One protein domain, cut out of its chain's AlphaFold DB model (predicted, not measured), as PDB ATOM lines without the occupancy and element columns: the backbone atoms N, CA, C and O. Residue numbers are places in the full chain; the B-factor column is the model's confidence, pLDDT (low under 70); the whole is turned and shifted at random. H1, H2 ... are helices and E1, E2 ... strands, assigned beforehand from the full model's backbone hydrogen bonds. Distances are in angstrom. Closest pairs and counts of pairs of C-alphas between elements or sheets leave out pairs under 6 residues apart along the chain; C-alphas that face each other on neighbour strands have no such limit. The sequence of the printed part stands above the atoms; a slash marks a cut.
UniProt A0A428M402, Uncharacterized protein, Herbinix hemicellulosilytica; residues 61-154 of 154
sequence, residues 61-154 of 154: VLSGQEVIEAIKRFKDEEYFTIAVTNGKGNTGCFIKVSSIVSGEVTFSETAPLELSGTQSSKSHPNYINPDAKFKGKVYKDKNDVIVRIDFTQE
ATOM      1  N   VAL A  61     -22.367  31.804 -22.066       96.12
ATOM      2  CA  VAL A  61     -21.972  30.425 -22.355       96.12
ATOM      3  C   VAL A  61     -21.342  30.410 -23.738       96.12
ATOM      4  O   VAL A  61     -21.981  30.829 -24.703       96.12
ATOM      5  N   LEU A  62     -20.097  29.956 -23.814       95.75
ATOM      6  CA  LEU A  62     -19.281  29.926 -25.023       95.75
ATOM      7  C   LEU A  62     -18.781  28.507 -25.281       95.75
ATOM      8  O   LEU A  62     -18.644  27.706 -24.357       95.75
ATOM      9  N   SER A  63     -18.498  28.191 -26.536       96.50
ATOM     10  CA  SER A  63     -17.769  26.982 -26.910       96.50
ATOM     11  C   SER A  63     -16.307  27.059 -26.460       96.50
ATOM     12  O   SER A  63     -15.728  28.139 -26.329       96.50
ATOM     13  N   GLY A  64     -15.668  25.907 -26.270       94.69
ATOM     14  CA  GLY A  64     -14.239  25.853 -25.965       94.69
ATOM     15  C   GLY A  64     -13.379  26.494 -27.057       94.69
ATOM     16  O   GLY A  64     -12.345  27.085 -26.749       94.69
ATOM     17  N   GLN A  65     -13.824  26.451 -28.317       95.38
ATOM     18  CA  GLN A  65     -13.159  27.170 -29.405       95.38
ATOM     19  C   GLN A  65     -13.210  28.688 -29.190       95.38
ATOM     20  O   GLN A  65     -12.186  29.352 -29.321       95.38
ATOM     21  N   GLU A  66     -14.364  29.239 -28.810       95.81
ATOM     22  CA  GLU A  66     -14.494  30.665 -28.489       95.81
ATOM     23  C   GLU A  66     -13.629  31.066 -27.283       95.81
ATOM     24  O   GLU A  66     -13.045  32.147 -27.289       95.81
ATOM     25  N   VAL A  67     -13.470  30.186 -26.286       95.94
ATOM     26  CA  VAL A  67     -12.544  30.407 -25.158       95.94
ATOM     27  C   VAL A  67     -11.087  30.463 -25.635       95.94
ATOM     28  O   VAL A  67     -10.346  31.362 -25.243       95.94
ATOM     29  N   ILE A  68     -10.670  29.545 -26.511       94.88
ATOM     30  CA  ILE A  68      -9.318  29.542 -27.097       94.88
ATOM     31  C   ILE A  68      -9.067  30.835 -27.889       94.88
ATOM     32  O   ILE A  68      -7.996  31.433 -27.767       94.88
ATOM     33  N   GLU A  69     -10.044  31.291 -28.674       95.06
ATOM     34  CA  GLU A  69      -9.940  32.554 -29.413       95.06
ATOM     35  C   GLU A  69      -9.902  33.776 -28.482       95.06
ATOM     36  O   GLU A  69      -9.141  34.708 -28.737       95.06
ATOM     37  N   ALA A  70     -10.633  33.762 -27.363       94.38
ATOM     38  CA  ALA A  70     -10.536  34.812 -26.349       94.38
ATOM     39  C   ALA A  70      -9.122  34.889 -25.747       94.38
ATOM     40  O   ALA A  70      -8.559  35.980 -25.649       94.38
ATOM     41  N   ILE A  71      -8.497  33.747 -25.428       93.88
ATOM     42  CA  ILE A  71      -7.109  33.717 -24.933       93.88
ATOM     43  C   ILE A  71      -6.144  34.315 -25.964       93.88
ATOM     44  O   ILE A  71      -5.278  35.110 -25.606       93.88
ATOM     45  N   LYS A  72      -6.308  33.986 -27.251       93.25
ATOM     46  CA  LYS A  72      -5.491  34.570 -28.328       93.25
ATOM     47  C   LYS A  72      -5.693  36.073 -28.463       93.25
ATOM     48  O   LYS A  72      -4.717  36.789 -28.666       93.25
ATOM     49  N   ARG A  73      -6.942  36.541 -28.371       92.06
ATOM     50  CA  ARG A  73      -7.305  37.955 -28.532       92.06
ATOM     51  C   ARG A  73      -6.649  38.838 -27.475       92.06
ATOM     52  O   ARG A  73      -6.209  39.929 -27.806       92.06
ATOM     53  N   PHE A  74      -6.573  38.365 -26.233       91.25
ATOM     54  CA  PHE A  74      -6.061  39.144 -25.101       91.25
ATOM     55  C   PHE A  74      -4.617  38.796 -24.706       91.25
ATOM     56  O   PHE A  74      -4.145  39.234 -23.664       91.25
ATOM     57  N   LYS A  75      -3.895  38.021 -25.526       89.56
ATOM     58  CA  LYS A  75      -2.555  37.499 -25.197       89.56
ATOM     59  C   LYS A  75      -1.516  38.573 -24.828       89.56
ATOM     60  O   LYS A  75      -0.595  38.270 -24.079       89.56
ATOM     61  N   ASP A  76      -1.662  39.784 -25.368       87.12
ATOM     62  CA  ASP A  76      -0.705  40.888 -25.223       87.12
ATOM     63  C   ASP A  76      -1.116  41.882 -24.110       87.12
ATOM     64  O   ASP A  76      -0.472  42.912 -23.923       87.12
ATOM     65  N   GLU A  77      -2.189  41.597 -23.362       87.81
ATOM     66  CA  GLU A  77      -2.658  42.448 -22.262       87.81
ATOM     67  C   GLU A  77      -1.750  42.316 -21.026       87.81
ATOM     68  O   GLU A  77      -1.590  41.236 -20.459       87.81
ATOM     69  N   GLU A  78      -1.187  43.430 -20.553       82.69
ATOM     70  CA  GLU A  78      -0.181  43.411 -19.480       82.69
ATOM     71  C   GLU A  78      -0.769  43.138 -18.082       82.69
ATOM     72  O   GLU A  78      -0.103  42.538 -17.240       82.69
ATOM     73  N   TYR A  79      -2.008  43.552 -17.806       86.38
ATOM     74  CA  TYR A  79      -2.642  43.446 -16.480       86.38
ATOM     75  C   TYR A  79      -3.986  42.727 -16.559       86.38
ATOM     76  O   TYR A  79      -5.034  43.267 -16.205       86.38
ATOM     77  N   PHE A  80      -3.956  41.495 -17.067       91.81
ATOM     78  CA  PHE A  80      -5.162  40.711 -17.292       91.81
ATOM     79  C   PHE A  80      -4.899  39.202 -17.189       91.81
ATOM     80  O   PHE A  80      -3.830  38.718 -17.556       91.81
ATOM     81  N   THR A  81      -5.881  38.447 -16.699       94.50
ATOM     82  CA  THR A  81      -5.834  36.977 -16.646       94.50
ATOM     83  C   THR A  81      -7.079  36.375 -17.277       94.50
ATOM     84  O   THR A  81      -8.200  36.775 -16.966       94.50
ATOM     85  N   ILE A  82      -6.894  35.314 -18.058       95.88
ATOM     86  CA  ILE A  82      -7.972  34.368 -18.353       95.88
ATOM     87  C   ILE A  82      -7.681  33.077 -17.601       95.88
ATOM     88  O   ILE A  82      -6.640  32.461 -17.824       95.88
ATOM     89  N   ALA A  83      -8.577  32.661 -16.711       95.94
ATOM     90  CA  ALA A  83      -8.494  31.363 -16.058       95.94
ATOM     91  C   ALA A  83      -9.531  30.414 -16.656       95.94
ATOM     92  O   ALA A  83     -10.683  30.789 -16.850       95.94
ATOM     93  N   VAL A  84      -9.140  29.177 -16.944       96.56
ATOM     94  CA  VAL A  84     -10.037  28.167 -17.513       96.56
ATOM     95  C   VAL A  84     -10.038  26.935 -16.629       96.56
ATOM     96  O   VAL A  84      -8.996  26.307 -16.447       96.56
ATOM     97  N   THR A  85     -11.210  26.577 -16.112       95.56
ATOM     98  CA  THR A  85     -11.467  25.333 -15.387       95.56
ATOM     99  C   THR A  85     -12.099  24.326 -16.340       95.56
ATOM    100  O   THR A  85     -13.235  24.507 -16.781       95.56
ATOM    101  N   ASN A  86     -11.369  23.264 -16.675       92.56
ATOM    102  CA  ASN A  86     -11.885  22.208 -17.549       92.56
ATOM    103  C   ASN A  86     -12.777  21.209 -16.793       92.56
ATOM    104  O   ASN A  86     -12.841  21.205 -15.567       92.56
ATOM    105  N   GLY A  87     -13.418  20.296 -17.524       88.44
ATOM    106  CA  GLY A  87     -14.313  19.276 -16.966       88.44
ATOM    107  C   GLY A  87     -13.645  18.243 -16.046       88.44
ATOM    108  O   GLY A  87     -14.336  17.400 -15.487       88.44
ATOM    109  N   LYS A  88     -12.314  18.285 -15.873       87.31
ATOM    110  CA  LYS A  88     -11.590  17.506 -14.851       87.31
ATOM    111  C   LYS A  88     -11.388  18.291 -13.547       87.31
ATOM    112  O   LYS A  88     -10.805  17.754 -12.613       87.31
ATOM    113  N   GLY A  89     -11.828  19.549 -13.493       88.56
ATOM    114  CA  GLY A  89     -11.615  20.458 -12.368       88.56
ATOM    115  C   GLY A  89     -10.241  21.133 -12.352       88.56
ATOM    116  O   GLY A  89      -9.924  21.827 -11.390       88.56
ATOM    117  N   ASN A  90      -9.418  20.962 -13.394       90.44
ATOM    118  CA  ASN A  90      -8.120  21.629 -13.467       90.44
ATOM    119  C   ASN A  90      -8.308  23.070 -13.929       90.44
ATOM    120  O   ASN A  90      -8.861  23.296 -15.008       90.44
ATOM    121  N   THR A  91      -7.793  24.017 -13.147       92.81
ATOM    122  CA  THR A  91      -7.789  25.441 -13.495       92.81
ATOM    123  C   THR A  91      -6.415  25.862 -13.992       92.81
ATOM    124  O   THR A  91      -5.433  25.776 -13.258       92.81
ATOM    125  N   GLY A  92      -6.354  26.347 -15.228       92.50
ATOM    126  CA  GLY A  92      -5.161  26.949 -15.814       92.50
ATOM    127  C   GLY A  92      -5.310  28.458 -15.986       92.50
ATOM    128  O   GLY A  92      -6.382  28.909 -16.373       92.50
ATOM    129  N   CYS A  93      -4.255  29.235 -15.720       93.69
ATOM    130  CA  CYS A  93      -4.221  30.681 -15.976       93.69
ATOM    131  C   CYS A  93      -3.388  31.003 -17.223       93.69
ATOM    132  O   CYS A  93      -2.258  30.530 -17.354       93.69
ATOM    133  N   PHE A  94      -3.928  31.849 -18.092       92.56
ATOM    134  CA  PHE A  94      -3.314  32.349 -19.320       92.56
ATOM    135  C   PHE A  94      -3.105  33.867 -19.219       92.56
ATOM    136  O   PHE A  94      -3.810  34.537 -18.457       92.56
ATOM    137  N   ILE A  95      -2.177  34.408 -20.019       92.25
ATOM    138  CA  ILE A  95      -1.764  35.830 -20.057       92.25
ATOM    139  C   ILE A  95      -0.933  36.223 -18.831       92.25
ATOM    140  O   ILE A  95       0.263  36.470 -18.947       92.25
ATOM    141  N   LYS A  96      -1.529  36.172 -17.639       92.81
ATOM    142  CA  LYS A  96      -0.830  36.258 -16.352       92.81
ATOM    143  C   LYS A  96      -1.419  35.283 -15.352       92.81
ATOM    144  O   LYS A  96      -2.612  34.982 -15.388       92.81
ATOM    145  N   VAL A  97      -0.595  34.823 -14.418       92.25
ATOM    146  CA  VAL A  97      -1.073  34.027 -13.288       92.25
ATOM    147  C   VAL A  97      -1.705  34.957 -12.261       92.25
ATOM    148  O   VAL A  97      -1.085  35.922 -11.819       92.25
ATOM    149  N   SER A  98      -2.936  34.655 -11.860       92.69
ATOM    150  CA  SER A  98      -3.592  35.348 -10.756       92.69
ATOM    151  C   SER A  98      -4.383  34.390  -9.880       92.69
ATOM    152  O   SER A  98      -4.771  33.292 -10.291       92.69
ATOM    153  N   SER A  99      -4.660  34.826  -8.662       90.06
ATOM    154  CA  SER A  99      -5.564  34.173  -7.723       90.06
ATOM    155  C   SER A  99      -6.575  35.180  -7.192       90.06
ATOM    156  O   SER A  99      -6.363  36.390  -7.258       90.06
ATOM    157  N   ILE A 100      -7.696  34.676  -6.684       88.44
ATOM    158  CA  ILE A 100      -8.686  35.499  -5.995       88.44
ATOM    159  C   ILE A 100      -8.475  35.285  -4.500       88.44
ATOM    160  O   ILE A 100      -8.667  34.176  -3.999       88.44
ATOM    161  N   VAL A 101      -8.067  36.335  -3.793       84.38
ATOM    162  CA  VAL A 101      -7.844  36.324  -2.345       84.38
ATOM    163  C   VAL A 101      -8.791  37.342  -1.730       84.38
ATOM    164  O   VAL A 101      -8.747  38.519  -2.068       84.38
ATOM    165  N   SER A 102      -9.695  36.885  -0.861       82.06
ATOM    166  CA  SER A 102     -10.697  37.747  -0.207       82.06
ATOM    167  C   SER A 102     -11.560  38.574  -1.177       82.06
ATOM    168  O   SER A 102     -12.006  39.664  -0.836       82.06
ATOM    169  N   GLY A 103     -11.809  38.055  -2.386       78.31
ATOM    170  CA  GLY A 103     -12.595  38.735  -3.424       78.31
ATOM    171  C   GLY A 103     -11.790  39.655  -4.346       78.31
ATOM    172  O   GLY A 103     -12.353  40.162  -5.309       78.31
ATOM    173  N   GLU A 104     -10.488  39.823  -4.107       81.69
ATOM    174  CA  GLU A 104      -9.600  40.643  -4.935       81.69
ATOM    175  C   GLU A 104      -8.690  39.776  -5.807       81.69
ATOM    176  O   GLU A 104      -8.179  38.740  -5.372       81.69
ATOM    177  N   VAL A 105      -8.457  40.218  -7.043       87.75
ATOM    178  CA  VAL A 105      -7.520  39.563  -7.961       87.75
ATOM    179  C   VAL A 105      -6.097  39.982  -7.608       87.75
ATOM    180  O   VAL A 105      -5.752  41.158  -7.661       87.75
ATOM    181  N   THR A 106      -5.261  39.007  -7.257       88.50
ATOM    182  CA  THR A 106      -3.831  39.197  -6.993       88.50
ATOM    183  C   THR A 106      -3.025  38.526  -8.094       88.50
ATOM    184  O   THR A 106      -3.212  37.337  -8.359       88.50
ATOM    185  N   PHE A 107      -2.127  39.271  -8.737       89.25
ATOM    186  CA  PHE A 107      -1.220  38.730  -9.749       89.25
ATOM    187  C   PHE A 107       0.020  38.102  -9.107       89.25
ATOM    188  O   PHE A 107       0.489  38.542  -8.059       89.25
ATOM    189  N   SER A 108       0.537  37.057  -9.745       88.31
ATOM    190  CA  SER A 108       1.769  36.367  -9.372       88.31
ATOM    191  C   SER A 108       2.818  36.551 -10.466       88.31
ATOM    192  O   SER A 108       2.481  36.569 -11.646       88.31
ATOM    193  N   GLU A 109       4.092  36.585 -10.076       86.88
ATOM    194  CA  GLU A 109       5.249  36.618 -10.990       86.88
ATOM    195  C   GLU A 109       5.535  35.254 -11.652       86.88
ATOM    196  O   GLU A 109       6.534  35.064 -12.342       86.88
ATOM    197  N   THR A 110       4.676  34.259 -11.421       89.06
ATOM    198  CA  THR A 110       4.792  32.946 -12.061       89.06
ATOM    199  C   THR A 110       4.456  33.049 -13.546       89.06
ATOM    200  O   THR A 110       3.505  33.731 -13.929       89.06
ATOM    201  N   ALA A 111       5.200  32.319 -14.381       87.44
ATOM    202  CA  ALA A 111       4.923  32.254 -15.810       87.44
ATOM    203  C   ALA A 111       3.501  31.709 -16.079       87.44
ATOM    204  O   ALA A 111       3.110  30.703 -15.471       87.44
ATOM    205  N   PRO A 112       2.720  32.351 -16.969       90.31
ATOM    206  CA  PRO A 112       1.410  31.856 -17.374       90.31
ATOM    207  C   PRO A 112       1.535  30.554 -18.168       90.31
ATOM    208  O   PRO A 112       2.608  30.164 -18.626       90.31
ATOM    209  N   LEU A 113       0.407  29.875 -18.356       90.00
ATOM    210  CA  LEU A 113       0.357  28.705 -19.216       90.00
ATOM    211  C   LEU A 113       0.411  29.094 -20.691       90.00
ATOM    212  O   LEU A 113      -0.242  30.039 -21.134       90.00
ATOM    213  N   GLU A 114       1.120  28.275 -21.458       86.81
ATOM    214  CA  GLU A 114       1.187  28.392 -22.908       86.81
ATOM    215  C   GLU A 114      -0.103  27.902 -23.572       86.81
ATOM    216  O   GLU A 114      -0.646  26.839 -23.240       86.81
ATOM    217  N   LEU A 115      -0.553  28.639 -24.590       86.38
ATOM    218  CA  LEU A 115      -1.753  28.294 -25.353       86.38
ATOM    219  C   LEU A 115      -1.620  26.938 -26.063       86.38
ATOM    220  O   LEU A 115      -2.606  26.217 -26.205       86.38
ATOM    221  N   SER A 116      -0.409  26.549 -26.470       84.38
ATOM    222  CA  SER A 116      -0.142  25.267 -27.140       84.38
ATOM    223  C   SER A 116      -0.617  24.058 -26.321       84.38
ATOM    224  O   SER A 116      -1.109  23.076 -26.880       84.38
ATOM    225  N   GLY A 117      -0.567  24.151 -24.986       76.31
ATOM    226  CA  GLY A 117      -1.049  23.117 -24.071       76.31
ATOM    227  C   GLY A 117      -2.573  22.951 -24.046       76.31
ATOM    228  O   GLY A 117      -3.061  21.937 -23.548       76.31
ATOM    229  N   THR A 118      -3.331  23.911 -24.583       80.56
ATOM    230  CA  THR A 118      -4.803  23.844 -24.637       80.56
ATOM    231  C   THR A 118      -5.319  22.993 -25.791       80.56
ATOM    232  O   THR A 118      -6.408  22.433 -25.692       80.56
ATOM    233  N   GLN A 119      -4.511  22.833 -26.843       82.06
ATOM    234  CA  GLN A 119      -4.882  22.151 -28.089       82.06
ATOM    235  C   GLN A 119      -4.077  20.864 -28.338       82.06
ATOM    236  O   GLN A 119      -4.235  20.235 -29.379       82.06
ATOM    237  N   SER A 120      -3.209  20.465 -27.404       79.50
ATOM    238  CA  SER A 120      -2.241  19.380 -27.607       79.50
ATOM    239  C   SER A 120      -2.865  17.977 -27.567       79.50
ATOM    240  O   SER A 120      -2.826  17.245 -28.551       79.50
ATOM    241  N   SER A 121      -3.435  17.569 -26.432       83.19
ATOM    242  CA  SER A 121      -4.046  16.247 -26.235       83.19
ATOM    243  C   SER A 121      -5.100  16.297 -25.137       83.19
ATOM    244  O   SER A 121      -4.915  16.987 -24.141       83.19
ATOM    245  N   LYS A 122      -6.144  15.462 -25.234       82.19
ATOM    246  CA  LYS A 122      -7.175  15.290 -24.188       82.19
ATOM    247  C   LYS A 122      -6.611  14.860 -22.825       82.19
ATOM    248  O   LYS A 122      -7.271  15.018 -21.794       82.19
ATOM    249  N   SER A 123      -5.413  14.273 -22.801       82.62
ATOM    250  CA  SER A 123      -4.715  13.911 -21.563       82.62
ATOM    251  C   SER A 123      -4.006  15.096 -20.906       82.62
ATOM    252  O   SER A 123      -3.738  15.033 -19.708       82.62
ATOM    253  N   HIS A 124      -3.738  16.174 -21.648       84.81
ATOM    254  CA  HIS A 124      -3.017  17.333 -21.142       84.81
ATOM    255  C   HIS A 124      -3.839  18.051 -20.053       84.81
ATOM    256  O   HIS A 124      -5.052  18.223 -20.218       84.81
ATOM    257  N   PRO A 125      -3.223  18.476 -18.933       83.06
ATOM    258  CA  PRO A 125      -3.947  19.074 -17.808       83.06
ATOM    259  C   PRO A 125      -4.689  20.360 -18.183       83.06
ATOM    260  O   PRO A 125      -5.755  20.614 -17.626       83.06
ATOM    261  N   ASN A 126      -4.163  21.102 -19.161       85.50
ATOM    262  CA  ASN A 126      -4.691  22.391 -19.620       85.50
ATOM    263  C   ASN A 126      -5.533  22.275 -20.895       85.50
ATOM    264  O   ASN A 126      -5.852  23.289 -21.505       85.50
ATOM    265  N   TYR A 127      -5.842  21.052 -21.333       90.44
ATOM    266  CA  TYR A 127      -6.644  20.832 -22.529       90.44
ATOM    267  C   TYR A 127      -8.026  21.468 -22.385       90.44
ATOM    268  O   TYR A 127      -8.714  21.254 -21.380       90.44
ATOM    269  N   ILE A 128      -8.431  22.199 -23.421       93.00
ATOM    270  CA  ILE A 128      -9.759  22.786 -23.556       93.00
ATOM    271  C   ILE A 128     -10.472  22.003 -24.653       93.00
ATOM    272  O   ILE A 128      -9.991  21.934 -25.781       93.00
ATOM    273  N   ASN A 129     -11.610  21.389 -24.324       92.62
ATOM    274  CA  ASN A 129     -12.425  20.694 -25.317       92.62
ATOM    275  C   ASN A 129     -13.149  21.730 -26.199       92.62
ATOM    276  O   ASN A 129     -14.019  22.419 -25.666       92.62
ATOM    277  N   PRO A 130     -12.852  21.833 -27.511       92.56
ATOM    278  CA  PRO A 130     -13.449  22.851 -28.379       92.56
ATOM    279  C   PRO A 130     -14.979  22.784 -28.443       92.56
ATOM    280  O   PRO A 130     -15.629  23.821 -28.552       92.56
ATOM    281  N   ASP A 131     -15.539  21.579 -28.304       92.56
ATOM    282  CA  ASP A 131     -16.978  21.316 -28.399       92.56
ATOM    283  C   ASP A 131     -17.713  21.458 -27.054       92.56
ATOM    284  O   ASP A 131     -18.942  21.392 -27.000       92.56
ATOM    285  N   ALA A 132     -16.980  21.612 -25.944       94.31
ATOM    286  CA  ALA A 132     -17.590  21.789 -24.630       94.31
ATOM    287  C   ALA A 132     -18.089  23.221 -24.431       94.31
ATOM    288  O   ALA A 132     -17.602  24.164 -25.056       94.31
ATOM    289  N   LYS A 133     -19.054  23.374 -23.523       96.75
ATOM    290  CA  LYS A 133     -19.598  24.670 -23.123       96.75
ATOM    291  C   LYS A 133     -18.879  25.179 -21.884       96.75
ATOM    292  O   LYS A 133     -18.607  24.412 -20.966       96.75
ATOM    293  N   PHE A 134     -18.604  26.473 -21.862       97.56
ATOM    294  CA  PHE A 134     -17.940  27.163 -20.770       97.56
ATOM    295  C   PHE A 134     -18.743  28.390 -20.371       97.56
ATOM    296  O   PHE A 134     -19.091  29.215 -21.216       97.56
ATOM    297  N   LYS A 135     -19.003  28.528 -19.074       97.56
ATOM    298  CA  LYS A 135     -19.614  29.709 -18.478       97.56
ATOM    299  C   LYS A 135     -18.537  30.726 -18.127       97.56
ATOM    300  O   LYS A 135     -17.621  30.407 -17.373       97.56
ATOM    301  N   GLY A 136     -18.654  31.935 -18.666       96.88
ATOM    302  CA  GLY A 136     -17.794  33.064 -18.331       96.88
ATOM    303  C   GLY A 136     -18.254  33.794 -17.068       96.88
ATOM    304  O   GLY A 136     -19.455  33.940 -16.820       96.88
ATOM    305  N   LYS A 137     -17.290  34.272 -16.284       95.31
ATOM    306  CA  LYS A 137     -17.488  35.161 -15.138       95.31
ATOM    307  C   LYS A 137     -16.345  36.162 -15.063       95.31
ATOM    308  O   LYS A 137     -15.183  35.764 -15.107       95.31
ATOM    309  N   VAL A 138     -16.660  37.443 -14.922       94.44
ATOM    310  CA  VAL A 138     -15.637  38.500 -14.864       94.44
ATOM    311  C   VAL A 138     -15.362  38.944 -13.430       94.44
ATOM    312  O   VAL A 138     -16.233  38.882 -12.563       94.44
ATOM    313  N   TYR A 139     -14.140  39.410 -13.179       92.56
ATOM    314  CA  TYR A 139     -13.729  39.993 -11.906       92.56
ATOM    315  C   TYR A 139     -13.045  41.329 -12.134       92.56
ATOM    316  O   TYR A 139     -12.247  41.500 -13.065       92.56
ATOM    317  N   LYS A 140     -13.359  42.258 -11.239       88.75
ATOM    318  CA  LYS A 140     -12.854  43.622 -11.250       88.75
ATOM    319  C   LYS A 140     -11.858  43.856 -10.119       88.75
ATOM    320  O   LYS A 140     -11.896  43.161  -9.104       88.75
ATOM    321  N   ASP A 141     -10.965  44.815 -10.316       85.06
ATOM    322  CA  ASP A 141     -10.054  45.300  -9.283       85.06
ATOM    323  C   ASP A 141     -10.699  46.409  -8.424       85.06
ATOM    324  O   ASP A 141     -11.884  46.726  -8.547       85.06
ATOM    325  N   LYS A 142      -9.902  47.030  -7.544       82.62
ATOM    326  CA  LYS A 142     -10.331  48.148  -6.682       82.62
ATOM    327  C   LYS A 142     -10.746  49.408  -7.443       82.62
ATOM    328  O   LYS A 142     -11.398  50.267  -6.859       82.62
ATOM    329  N   ASN A 143     -10.350  49.530  -8.706       82.12
ATOM    330  CA  ASN A 143     -10.617  50.682  -9.558       82.12
ATOM    331  C   ASN A 143     -11.793  50.427 -10.519       82.12
ATOM    332  O   ASN A 143     -11.965  51.187 -11.469       82.12
ATOM    333  N   ASP A 144     -12.576  49.366 -10.281       82.94
ATOM    334  CA  ASP A 144     -13.690  48.904 -11.119       82.94
ATOM    335  C   ASP A 144     -13.275  48.438 -12.533       82.94
ATOM    336  O   ASP A 144     -14.122  48.261 -13.408       82.94
ATOM    337  N   VAL A 145     -11.983  48.151 -12.741       85.69
ATOM    338  CA  VAL A 145     -11.438  47.683 -14.023       85.69
ATOM    339  C   VAL A 145     -11.494  46.161 -14.091       85.69
ATOM    340  O   VAL A 145     -11.090  45.472 -13.152       85.69
ATOM    341  N   ILE A 146     -11.958  45.599 -15.212       90.56
ATOM    342  CA  ILE A 146     -11.990  44.141 -15.410       90.56
ATOM    343  C   ILE A 146     -10.569  43.609 -15.627       90.56
ATOM    344  O   ILE A 146      -9.948  43.843 -16.665       90.56
ATOM    345  N   VAL A 147     -10.086  42.833 -14.658       92.31
ATOM    346  CA  VAL A 147      -8.714  42.298 -14.621       92.31
ATOM    347  C   VAL A 147      -8.650  40.781 -14.786       92.31
ATOM    348  O   VAL A 147      -7.573  40.228 -15.010       92.31
ATOM    349  N   ARG A 148      -9.786  40.079 -14.699       94.44
ATOM    350  CA  ARG A 148      -9.819  38.621 -14.840       94.44
ATOM    351  C   ARG A 148     -11.136  38.106 -15.408       94.44
ATOM    352  O   ARG A 148     -12.200  38.602 -15.046       94.44
ATOM    353  N   ILE A 149     -11.054  37.071 -16.244       95.81
ATOM    354  CA  ILE A 149     -12.203  36.282 -16.709       95.81
ATOM    355  C   ILE A 149     -11.970  34.814 -16.351       95.81
ATOM    356  O   ILE A 149     -10.960  34.235 -16.746       95.81
ATOM    357  N   ASP A 150     -12.910  34.215 -15.625       96.31
ATOM    358  CA  ASP A 150     -12.957  32.778 -15.376       96.31
ATOM    359  C   ASP A 150     -13.922  32.116 -16.366       96.31
ATOM    360  O   ASP A 150     -15.082  32.512 -16.470       96.31
ATOM    361  N   PHE A 151     -13.459  31.078 -17.058       97.69
ATOM    362  CA  PHE A 151     -14.285  30.172 -17.847       97.69
ATOM    363  C   PHE A 151     -14.376  28.822 -17.144       97.69
ATOM    364  O   PHE A 151     -13.369  28.133 -16.987       97.69
ATOM    365  N   THR A 152     -15.574  28.409 -16.746       96.88
ATOM    366  CA  THR A 152     -15.808  27.106 -16.109       96.88
ATOM    367  C   THR A 152     -16.605  26.210 -17.038       96.88
ATOM    368  O   THR A 152     -17.653  26.619 -17.528       96.88
ATOM    369  N   GLN A 153     -16.106  25.003 -17.302       95.62
ATOM    370  CA  GLN A 153     -16.823  24.037 -18.129       95.62
ATOM    371  C   GLN A 153     -18.124  23.588 -17.441       95.62
ATOM    372  O   GLN A 153     -18.090  23.229 -16.263       95.62
ATOM    373  N   GLU A 154     -19.236  23.601 -18.183       89.56
ATOM    374  CA  GLU A 154     -20.541  23.056 -17.763       89.56
ATOM    375  C   GLU A 154     -20.730  21.595 -18.198       89.56
ATOM    376  O   GLU A 154     -20.197  21.202 -19.269       89.56
TER     377      GLU A 154
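This is residues 61 to 154 of the 154 residues of an uncharacterized protein of Herbinix hemicellulosilytica (UniProt A0A428M402). A strongly twisted sheet of five strands has helix H1 packed on one face, and the small hairpin E4 and E5 crosses part of the other face as a second sheet. The printed part has 94 residues, with named elements in the order E1 H1 E2 E3 E4 E5 H2 E6 E7: seven strands and two helices, class mixed. The large sheet, order E1 E6 E7 E2 E3, is mixed; the small one is antiparallel. The whole is compact, with a radius of gyration of the C-alphas of 12.5 A and spans of 37 by 26 by 23 A.

Start at the hairpin E6, residues 133 to 140, and E7, 146 to 153: N 137 and O 150 are 2.8 A apart. E2, 81 to 85, is parallel to E7, with N 83 and O 149 at 2.9 A. E3, 91 to 94, forms a hairpin with E2, N 84 and O 92 at 2.8 A; E1, 61 to 63, is antiparallel to E6, N 62 and O 134 at 2.9 A. H1, 64 to 73, is on this sheet in two layers, helix on one face; its closest C-alphas to E6 are Gly 64 and Lys 133, 6.2 A. E1, H1 and E2 make a split strand-helix-strand unit, two strands of one sheet with a helix between them along the chain and E6 and E7 between them in the sheet; its crossover is right-handed. The hairpin E4, 97 to 101, and E5, 104 to 108, has N 99 and O 106 at 2.9 A. It makes a sandwich, two sheets face to face, with the large sheet, strands at 88 degrees. H2, 115 to 118, only just on the large sheet with 5 pairs of C-alphas within 10 A, only grazes it; H2 touches H1, closest C-alphas Ile 71 and Leu 115, 7.6 A. In H1 every O i to N i+4 pair is within hydrogen-bond range; H2 is too short for one.

Find C-alpha 61 at (-21.972, 30.425, -22.355), where E1 begins. H1 runs 14.2 A, E6 23.4 A and E7 20.9 A, ending at C-alpha 153, (-16.823, 24.037, -18.129).

The farthest C-alphas, Ser 123 and Asn 143, are 39.1 A apart. The printed part has no cut; the link H2 to E6, residues 119 to 132, is long. No printed residue is under pLDDT 70.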